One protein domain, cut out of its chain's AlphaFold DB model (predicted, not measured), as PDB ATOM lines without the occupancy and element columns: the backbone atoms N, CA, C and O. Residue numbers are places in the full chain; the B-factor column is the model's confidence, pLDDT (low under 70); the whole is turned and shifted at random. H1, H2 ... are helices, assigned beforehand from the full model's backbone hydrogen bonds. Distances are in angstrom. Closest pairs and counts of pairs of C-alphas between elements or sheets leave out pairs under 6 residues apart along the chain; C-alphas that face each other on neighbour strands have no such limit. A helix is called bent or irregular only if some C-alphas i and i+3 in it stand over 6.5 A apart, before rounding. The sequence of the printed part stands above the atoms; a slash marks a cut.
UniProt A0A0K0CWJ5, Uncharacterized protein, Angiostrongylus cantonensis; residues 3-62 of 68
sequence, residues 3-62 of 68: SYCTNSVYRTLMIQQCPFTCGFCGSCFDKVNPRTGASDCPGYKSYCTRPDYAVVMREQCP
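This is residues 3 to 62 of the 68 residues of an uncharacterized protein of Angiostrongylus cantonensis (UniProt A0A0K0CWJ5). Two small parts lie at the two ends of a drawn-out, flat shape, one holding the single short helix H1 and the other a helical hairpin of H2 and H3, and the long link of residues 18 to 40 strings from the first to the second. This link makes a turn of its own beside H1, crosses the gap, runs past the hairpin and folds back near Thr 36 to enter H2. The printed part has 60 residues with three named helices, H1, H2 and H3 along the chain, and no named strand; the class is all helix, but under half of the residues, 26 of the 60, are in named elements. The whole is loose, with a radius of gyration of the C-alphas of 15.1 A, and its C-alphas span 43 by 27 by 14 A.

The printed part begins at Ser 3, with its C-alpha at (247.220, 189.390, 144.228). H1 is residues 11 to 17, 10.0 A from first to last C-alpha, and begins with C-alpha 11 at (241.223, 181.615, 141.019). H2 is residues 41 to 49 and 13.4 A long; it is irregular, with C-alphas 43 and 46 standing 7.8 A apart. H3 is residues 51 to 60, 14.7 A long, and ends with C-alpha 60 at (251.309, 162.556, 156.785). H3 is irregular too, with 7.6 A between C-alphas 52 and 55.

H1 touches no helix, and it is apart from both H2 and H3. H2 and H3 touch, with 6 pairs of C-alphas within 8 A; the closest C-alphas are those of Tyr 47 and Tyr 53, 5.9 A apart. Their lines stand at a steep tilt of 40 degrees and run opposite ways, and their centres are 9.4 A apart. The two form a helical hairpin over a tight link of one residue, Arg 50. In H1 every O i to N i+4 pair is within hydrogen-bond range. In H3 4 of 6 such pairs are, and in H2 1 of 5, beside 3 of 6 O i to N i+3 pairs within range.

The two C-alphas farthest apart are those of Val 9 and Arg 35, at 44.0 A, while those of Ser 3 and Pro 62 are 24.7 A apart. The link from H1 to H2 is long, with 23 residues; its C-alphas lie 5 to 22 A from the mean of the C-alphas. The printed part has no cut. The mean pLDDT of the printed part is 88.6, and one residue, Ser 27, is under 70.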
ATOM      1  N   SER A   3     248.419 188.592 144.531       80.62
ATOM      2  CA  SER A   3     247.220 189.390 144.228       80.62
ATOM      3  C   SER A   3     246.175 188.662 143.369       80.62
ATOM      4  O   SER A   3     245.013 189.060 143.345       80.62
ATOM      5  N   TYR A   4     246.569 187.610 142.645       85.50
ATOM      6  CA  TYR A   4     245.663 186.847 141.783       85.50
ATOM      7  C   TYR A   4     244.959 185.709 142.519       85.50
ATOM      8  O   TYR A   4     243.991 185.165 141.994       85.50
ATOM      9  N   CYS A   5     245.392 185.375 143.735       85.94
ATOM     10  CA  CYS A   5     244.803 184.300 144.526       85.94
ATOM     11  C   CYS A   5     243.321 184.568 144.840       85.94
ATOM     12  O   CYS A   5     242.500 183.657 144.818       85.94
ATOM     13  N   THR A   6     242.944 185.829 145.060       87.12
ATOM     14  CA  THR A   6     241.558 186.237 145.350       87.12
ATOM     15  C   THR A   6     240.775 186.675 144.109       87.12
ATOM     16  O   THR A   6     239.573 186.926 144.199       87.12
ATOM     17  N   ASN A   7     241.417 186.749 142.938       92.06
ATOM     18  CA  ASN A   7     240.770 187.174 141.701       92.06
ATOM     19  C   ASN A   7     239.884 186.053 141.138       92.06
ATOM     20  O   ASN A   7     240.370 184.965 140.844       92.06
ATOM     21  N   SER A   8     238.595 186.327 140.931       88.81
ATOM     22  CA  SER A   8     237.598 185.340 140.493       88.81
ATOM     23  C   SER A   8     237.915 184.667 139.154       88.81
ATOM     24  O   SER A   8     237.629 183.482 138.999       88.81
ATOM     25  N   VAL A   9     238.534 185.383 138.213       91.75
ATOM     26  CA  VAL A   9     238.890 184.861 136.883       91.75
ATOM     27  C   VAL A   9     240.091 183.923 136.978       91.75
ATOM     28  O   VAL A   9     240.102 182.849 136.383       91.75
ATOM     29  N   TYR A  10     241.098 184.306 137.762       87.75
ATOM     30  CA  TYR A  10     242.348 183.551 137.874       87.75
ATOM     31  C   TYR A  10     242.341 182.518 139.000       87.75
ATOM     32  O   TYR A  10     243.266 181.717 139.084       87.75
ATOM     33  N   ARG A  11     241.300 182.481 139.837       85.62
ATOM     34  CA  ARG A  11     241.223 181.615 141.019       85.62
ATOM     35  C   ARG A  11     241.493 180.147 140.698       85.62
ATOM     36  O   ARG A  11     242.309 179.522 141.364       85.62
ATOM     37  N   THR A  12     240.851 179.600 139.667       87.56
ATOM     38  CA  THR A  12     241.039 178.194 139.269       87.56
ATOM     39  C   THR A  12     242.464 177.930 138.788       87.56
ATOM     40  O   THR A  12     243.069 176.932 139.172       87.56
ATOM     41  N   LEU A  13     243.024 178.853 138.002       88.88
ATOM     42  CA  LEU A  13     244.402 178.769 137.526       88.88
ATOM     43  C   LEU A  13     245.397 178.823 138.695       88.88
ATOM     44  O   LEU A  13     246.330 178.031 138.744       88.88
ATOM     45  N   MET A  14     245.158 179.703 139.669       86.94
ATOM     46  CA  MET A  14     245.994 179.862 140.858       86.94
ATOM     47  C   MET A  14     245.895 178.662 141.813       86.94
ATOM     48  O   MET A  14     246.903 178.284 142.402       86.94
ATOM     49  N   ILE A  15     244.733 178.003 141.912       83.88
ATOM     50  CA  ILE A  15     244.583 176.722 142.631       83.88
ATOM     51  C   ILE A  15     245.419 175.618 141.967       83.88
ATOM     52  O   ILE A  15     246.027 174.815 142.668       83.88
ATOM     53  N   GLN A  16     245.468 175.564 140.632       83.06
ATOM     54  CA  GLN A  16     246.189 174.503 139.919       83.06
ATOM     55  C   GLN A  16     247.696 174.744 139.814       83.06
ATOM     56  O   GLN A  16     248.479 173.812 139.970       83.06
ATOM     57  N   GLN A  17     248.111 175.977 139.527       84.44
ATOM     58  CA  GLN A  17     249.502 176.288 139.188       84.44
ATOM     59  C   GLN A  17     250.288 176.882 140.355       84.44
ATOM     60  O   GLN A  17     251.514 176.797 140.374       84.44
ATOM     61  N   CYS A  18     249.608 177.494 141.328       82.81
ATOM     62  CA  CYS A  18     250.252 178.182 142.447       82.81
ATOM     63  C   CYS A  18     249.603 177.868 143.812       82.81
ATOM     64  O   CYS A  18     249.441 178.786 144.624       82.81
ATOM     65  N   PRO A  19     249.244 176.600 144.116       77.25
ATOM     66  CA  PRO A  19     248.534 176.270 145.350       77.25
ATOM     67  C   PRO A  19     249.316 176.655 146.611       77.25
ATOM     68  O   PRO A  19     248.708 177.056 147.599       77.25
ATOM     69  N   PHE A  20     250.652 176.598 146.574       74.94
ATOM     70  CA  PHE A  20     251.515 177.018 147.684       74.94
ATOM     71  C   PHE A  20     251.510 178.526 147.899       74.94
ATOM     72  O   PHE A  20     251.215 178.992 148.993       74.94
ATOM     73  N   THR A  21     251.770 179.295 146.841       79.94
ATOM     74  CA  THR A  21     251.835 180.763 146.899       79.94
ATOM     75  C   THR A  21     250.515 181.383 147.345       79.94
ATOM     76  O   THR A  21     250.509 182.414 148.002       79.94
ATOM     77  N   CYS A  22     249.393 180.753 146.998       81.31
ATOM     78  CA  CYS A  22     248.068 181.243 147.348       81.31
ATOM     79  C   CYS A  22     247.479 180.645 148.631       81.31
ATOM     80  O   CYS A  22     246.335 180.951 148.962       81.31
ATOM     81  N   GLY A  23     248.209 179.767 149.328       75.62
ATOM     82  CA  GLY A  23     247.691 179.072 150.511       75.62
ATOM     83  C   GLY A  23     246.502 178.147 150.213       75.62
ATOM     84  O   GLY A  23     245.710 177.854 151.103       75.62
ATOM     85  N   PHE A  24     246.353 177.703 148.960       77.44
ATOM     86  CA  PHE A  24     245.326 176.746 148.530       77.44
ATOM     87  C   PHE A  24     245.755 175.290 148.674       77.44
ATOM     88  O   PHE A  24     244.928 174.397 148.495       77.44
ATOM     89  N   CYS A  25     247.022 175.030 148.999       70.25
ATOM     90  CA  CYS A  25     247.408 173.714 149.471       70.25
ATOM     91  C   CYS A  25     246.595 173.430 150.743       70.25
ATOM     92  O   CYS A  25     246.749 174.126 151.748       70.25
ATOM     93  N   GLY A  26     245.667 172.469 150.677       70.81
ATOM     94  CA  GLY A  26     244.864 172.066 151.831       70.81
ATOM     95  C   GLY A  26     245.750 171.723 153.031       70.81
ATOM     96  O   GLY A  26     246.924 171.409 152.848       70.81
ATOM     97  N   SER A  27     245.176 171.809 154.239       65.44
ATOM     98  CA  SER A  27     245.764 171.403 155.530       65.44
ATOM     99  C   SER A  27     247.289 171.235 155.519       65.44
ATOM    100  O   SER A  27     247.795 170.115 155.493       65.44
ATOM    101  N   CYS A  28     248.020 172.352 155.541       77.31
ATOM    102  CA  CYS A  28     249.467 172.351 155.739       77.31
ATOM    103  C   CYS A  28     249.789 172.094 157.218       77.31
ATOM    104  O   CYS A  28     250.231 172.966 157.969       77.31
ATOM    105  N   PHE A  29     249.479 170.888 157.672       88.94
ATOM    106  CA  PHE A  29     249.821 170.429 159.001       88.94
ATOM    107  C   PHE A  29     250.230 168.970 158.949       88.94
ATOM    108  O   PHE A  29     249.721 168.181 158.153       88.94
ATOM    109  N   ASP A  30     251.154 168.623 159.830       93.06
ATOM    110  CA  ASP A  30     251.517 167.237 160.038       93.06
ATOM    111  C   ASP A  30     250.384 166.537 160.786       93.06
ATOM    112  O   ASP A  30     249.826 167.068 161.753       93.06
ATOM    113  N   LYS A  31     250.025 165.340 160.330       93.62
ATOM    114  CA  LYS A  31     249.009 164.528 160.987       93.62
ATOM    115  C   LYS A  31     249.501 164.118 162.372       93.62
ATOM    116  O   LYS A  31     250.697 163.932 162.617       93.62
ATOM    117  N   VAL A  32     248.545 163.992 163.285       95.44
ATOM    118  CA  VAL A  32     248.784 163.523 164.650       95.44
ATOM    119  C   VAL A  32     248.426 162.054 164.759       95.44
ATOM    120  O   VAL A  32     247.458 161.578 164.163       95.44
ATOM    121  N   ASN A  33     249.207 161.335 165.545       92.50
ATOM    122  CA  ASN A  33     248.909 159.973 165.912       92.50
ATOM    123  C   ASN A  33     247.724 159.976 166.891       92.50
ATOM    124  O   ASN A  33     247.832 160.547 167.978       92.50
ATOM    125  N   PRO A  34     246.590 159.338 166.558       92.88
ATOM    126  CA  PRO A  34     245.390 159.391 167.389       92.88
ATOM    127  C   PRO A  34     245.560 158.703 168.752       92.88
ATOM    128  O   PRO A  34     244.747 158.928 169.641       92.88
ATOM    129  N   ARG A  35     246.601 157.876 168.941       94.31
ATOM    130  CA  ARG A  35     246.899 157.254 170.240       94.31
ATOM    131  C   ARG A  35     247.683 158.167 171.174       94.31
ATOM    132  O   ARG A  35     247.478 158.090 172.379       94.31
ATOM    133  N   THR A  36     248.592 158.985 170.646       94.19
ATOM    134  CA  THR A  36     249.456 159.857 171.464       94.19
ATOM    135  C   THR A  36     249.003 161.315 171.455       94.19
ATOM    136  O   THR A  36     249.439 162.092 172.297       94.19
ATOM    137  N   GLY A  37     248.145 161.703 170.507       94.06
ATOM    138  CA  GLY A  37     247.745 163.092 170.281       94.06
ATOM    139  C   GLY A  37     248.869 163.974 169.727       94.06
ATOM    140  O   GLY A  37     248.687 165.184 169.619       94.06
ATOM    141  N   ALA A  38     250.020 163.395 169.371       93.62
ATOM    142  CA  ALA A  38     251.204 164.109 168.904       93.62
ATOM    143  C   ALA A  38     251.575 163.699 167.474       93.62
ATOM    144  O   ALA A  38     251.229 162.610 167.018       93.62
ATOM    145  N   SER A  39     252.276 164.574 166.752       94.06
ATOM    146  CA  SER A  39     252.807 164.231 165.432       94.06
ATOM    147  C   SER A  39     254.130 163.480 165.558       94.06
ATOM    148  O   SER A  39     255.055 163.957 166.214       94.06
ATOM    149  N   ASP A  40     254.231 162.344 164.872       94.88
ATOM    150  CA  ASP A  40     255.461 161.548 164.781       94.88
ATOM    151  C   ASP A  40     256.430 162.101 163.708       94.88
ATOM    152  O   ASP A  40     257.590 161.694 163.623       94.88
ATOM    153  N   CYS A  41     255.978 163.068 162.901       95.06
ATOM    154  CA  CYS A  41     256.720 163.628 161.772       95.06
ATOM    155  C   CYS A  41     258.120 164.177 162.098       95.06
ATOM    156  O   CYS A  41     259.018 163.938 161.285       95.06
ATOM    157  N   PRO A  42     258.394 164.807 163.263       94.50
ATOM    158  CA  PRO A  42     259.750 165.233 163.614       94.50
ATOM    159  C   PRO A  42     260.787 164.097 163.568       94.50
ATOM    160  O   PRO A  42     261.928 164.328 163.170       94.50
ATOM    161  N   GLY A  43     260.385 162.866 163.911       95.19
ATOM    162  CA  GLY A  43     261.239 161.674 163.844       95.19
ATOM    163  C   GLY A  43     261.415 161.103 162.432       95.19
ATOM    164  O   GLY A  43     262.326 160.314 162.194       95.19
ATOM    165  N   TYR A  44     260.584 161.526 161.478       95.00
ATOM    166  CA  TYR A  44     260.553 161.022 160.105       95.00
ATOM    167  C   TYR A  44     261.165 161.981 159.083       95.00
ATOM    168  O   TYR A  44     261.100 161.728 157.883       95.00
ATOM    169  N   LYS A  45     261.814 163.064 159.519       94.69
ATOM    170  CA  LYS A  45     262.397 164.069 158.616       94.69
ATOM    171  C   LYS A  45     263.383 163.485 157.590       94.69
ATOM    172  O   LYS A  45     263.447 163.954 156.458       94.69
ATOM    173  N   SER A  46     264.121 162.434 157.947       96.12
ATOM    174  CA  SER A  46     265.030 161.729 157.027       96.12
ATOM    175  C   SER A  46     264.304 160.977 155.902       96.12
ATOM    176  O   SER A  46     264.907 160.675 154.874       96.12
ATOM    177  N   TYR A  47     263.010 160.693 156.059       96.06
ATOM    178  CA  TYR A  47     262.188 160.043 155.041       96.06
ATOM    179  C   TYR A  47     261.662 161.019 153.983       96.06
ATOM    180  O   TYR A  47     261.227 160.576 152.924       96.06
ATOM    181  N   CYS A  48     261.768 162.335 154.195       94.81
ATOM    182  CA  CYS A  48     261.354 163.337 153.207       94.81
ATOM    183  C   CYS A  48     262.127 163.227 151.880       94.81
ATOM    184  O   CYS A  48     261.589 163.541 150.824       94.81
ATOM    185  N   THR A  49     263.385 162.773 151.926       94.75
ATOM    186  CA  THR A  49     264.250 162.619 150.743       94.75
ATOM    187  C   THR A  49     264.223 161.208 150.163       94.75
ATOM    188  O   THR A  49     264.916 160.926 149.186       94.75
ATOM    189  N   ARG A  50     263.466 160.295 150.778       96.25
ATOM    190  CA  ARG A  50     263.409 158.889 150.393       96.25
ATOM    191  C   ARG A  50     262.249 158.650 149.418       96.25
ATOM    192  O   ARG A  50     261.101 158.910 149.780       96.25
ATOM    193  N   PRO A  51     262.509 158.157 148.193       92.75
ATOM    194  CA  PRO A  51     261.474 158.027 147.164       92.75
ATOM    195  C   PRO A  51     260.375 157.025 147.548       92.75
ATOM    196  O   PRO A  51     259.212 157.241 147.222       92.75
ATOM    197  N   ASP A  52     260.725 155.984 148.302       96.44
ATOM    198  CA  ASP A  52     259.813 154.984 148.866       96.44
ATOM    199  C   ASP A  52     258.815 155.577 149.874       96.44
ATOM    200  O   ASP A  52     257.700 155.077 150.007       96.44
ATOM    201  N   TYR A  53     259.171 156.684 150.528       94.50
ATOM    202  CA  TYR A  53     258.324 157.357 151.514       94.50
ATOM    203  C   TYR A  53     257.713 158.663 151.001       94.50
ATOM    204  O   TYR A  53     256.907 159.266 151.705       94.50
ATOM    205  N   ALA A  54     258.030 159.100 149.779       89.12
ATOM    206  CA  ALA A  54     257.631 160.409 149.263       89.12
ATOM    207  C   ALA A  54     256.109 160.643 149.296       89.12
ATOM    208  O   ALA A  54     255.659 161.732 149.647       89.12
ATOM    209  N   VAL A  55     255.309 159.621 148.966       91.50
ATOM    210  CA  VAL A  55     253.837 159.704 149.014       91.50
ATOM    211  C   VAL A  55     253.350 159.822 150.458       91.50
ATOM    212  O   VAL A  55     252.615 160.749 150.786       91.50
ATOM    213  N   VAL A  56     253.823 158.936 151.339       93.81
ATOM    214  CA  VAL A  56     253.430 158.916 152.757       93.81
ATOM    215  C   VAL A  56     253.816 160.220 153.445       93.81
ATOM    216  O   VAL A  56     253.006 160.800 154.159       93.81
ATOM    217  N   MET A  57     255.023 160.725 153.199       93.81
ATOM    218  CA  MET A  57     255.497 161.971 153.793       93.81
ATOM    219  C   MET A  57     254.726 163.187 153.268       93.81
ATOM    220  O   MET A  57     254.492 164.118 154.031       93.81
ATOM    221  N   ARG A  58     254.258 163.170 152.013       89.94
ATOM    222  CA  ARG A  58     253.377 164.218 151.470       89.94
ATOM    223  C   ARG A  58     251.995 164.225 152.119       89.94
ATOM    224  O   ARG A  58     251.410 165.288 152.278       89.94
ATOM    225  N   GLU A  59     251.484 163.067 152.517       89.62
ATOM    226  CA  GLU A  59     250.161 162.960 153.137       89.62
ATOM    227  C   GLU A  59     250.167 163.103 154.660       89.62
ATOM    228  O   GLU A  59     249.188 163.579 155.236       89.62
ATOM    229  N   GLN A  60     251.211 162.610 155.325       93.12
ATOM    230  CA  GLN A  60     251.309 162.556 156.785       93.12
ATOM    231  C   GLN A  60     252.101 163.729 157.344       93.12
ATOM    232  O   GLN A  60     251.741 164.251 158.393       93.12
ATOM    233  N   CYS A  61     253.154 164.148 156.644       94.31
ATOM    234  CA  CYS A  61     254.136 165.104 157.139       94.31
ATOM    235  C   CYS A  61     254.423 166.250 156.144       94.31
ATOM    236  O   CYS A  61     255.600 166.562 155.908       94.31
ATOM    237  N   PRO A  62     253.397 166.863 155.512       90.75
ATOM    238  CA  PRO A  62     253.624 167.861 154.472       90.75
ATOM    239  C   PRO A  62     254.403 169.068 154.994       90.75
ATOM    240  O   PRO A  62     255.274 169.574 154.288       90.75
TER     241      PRO A  62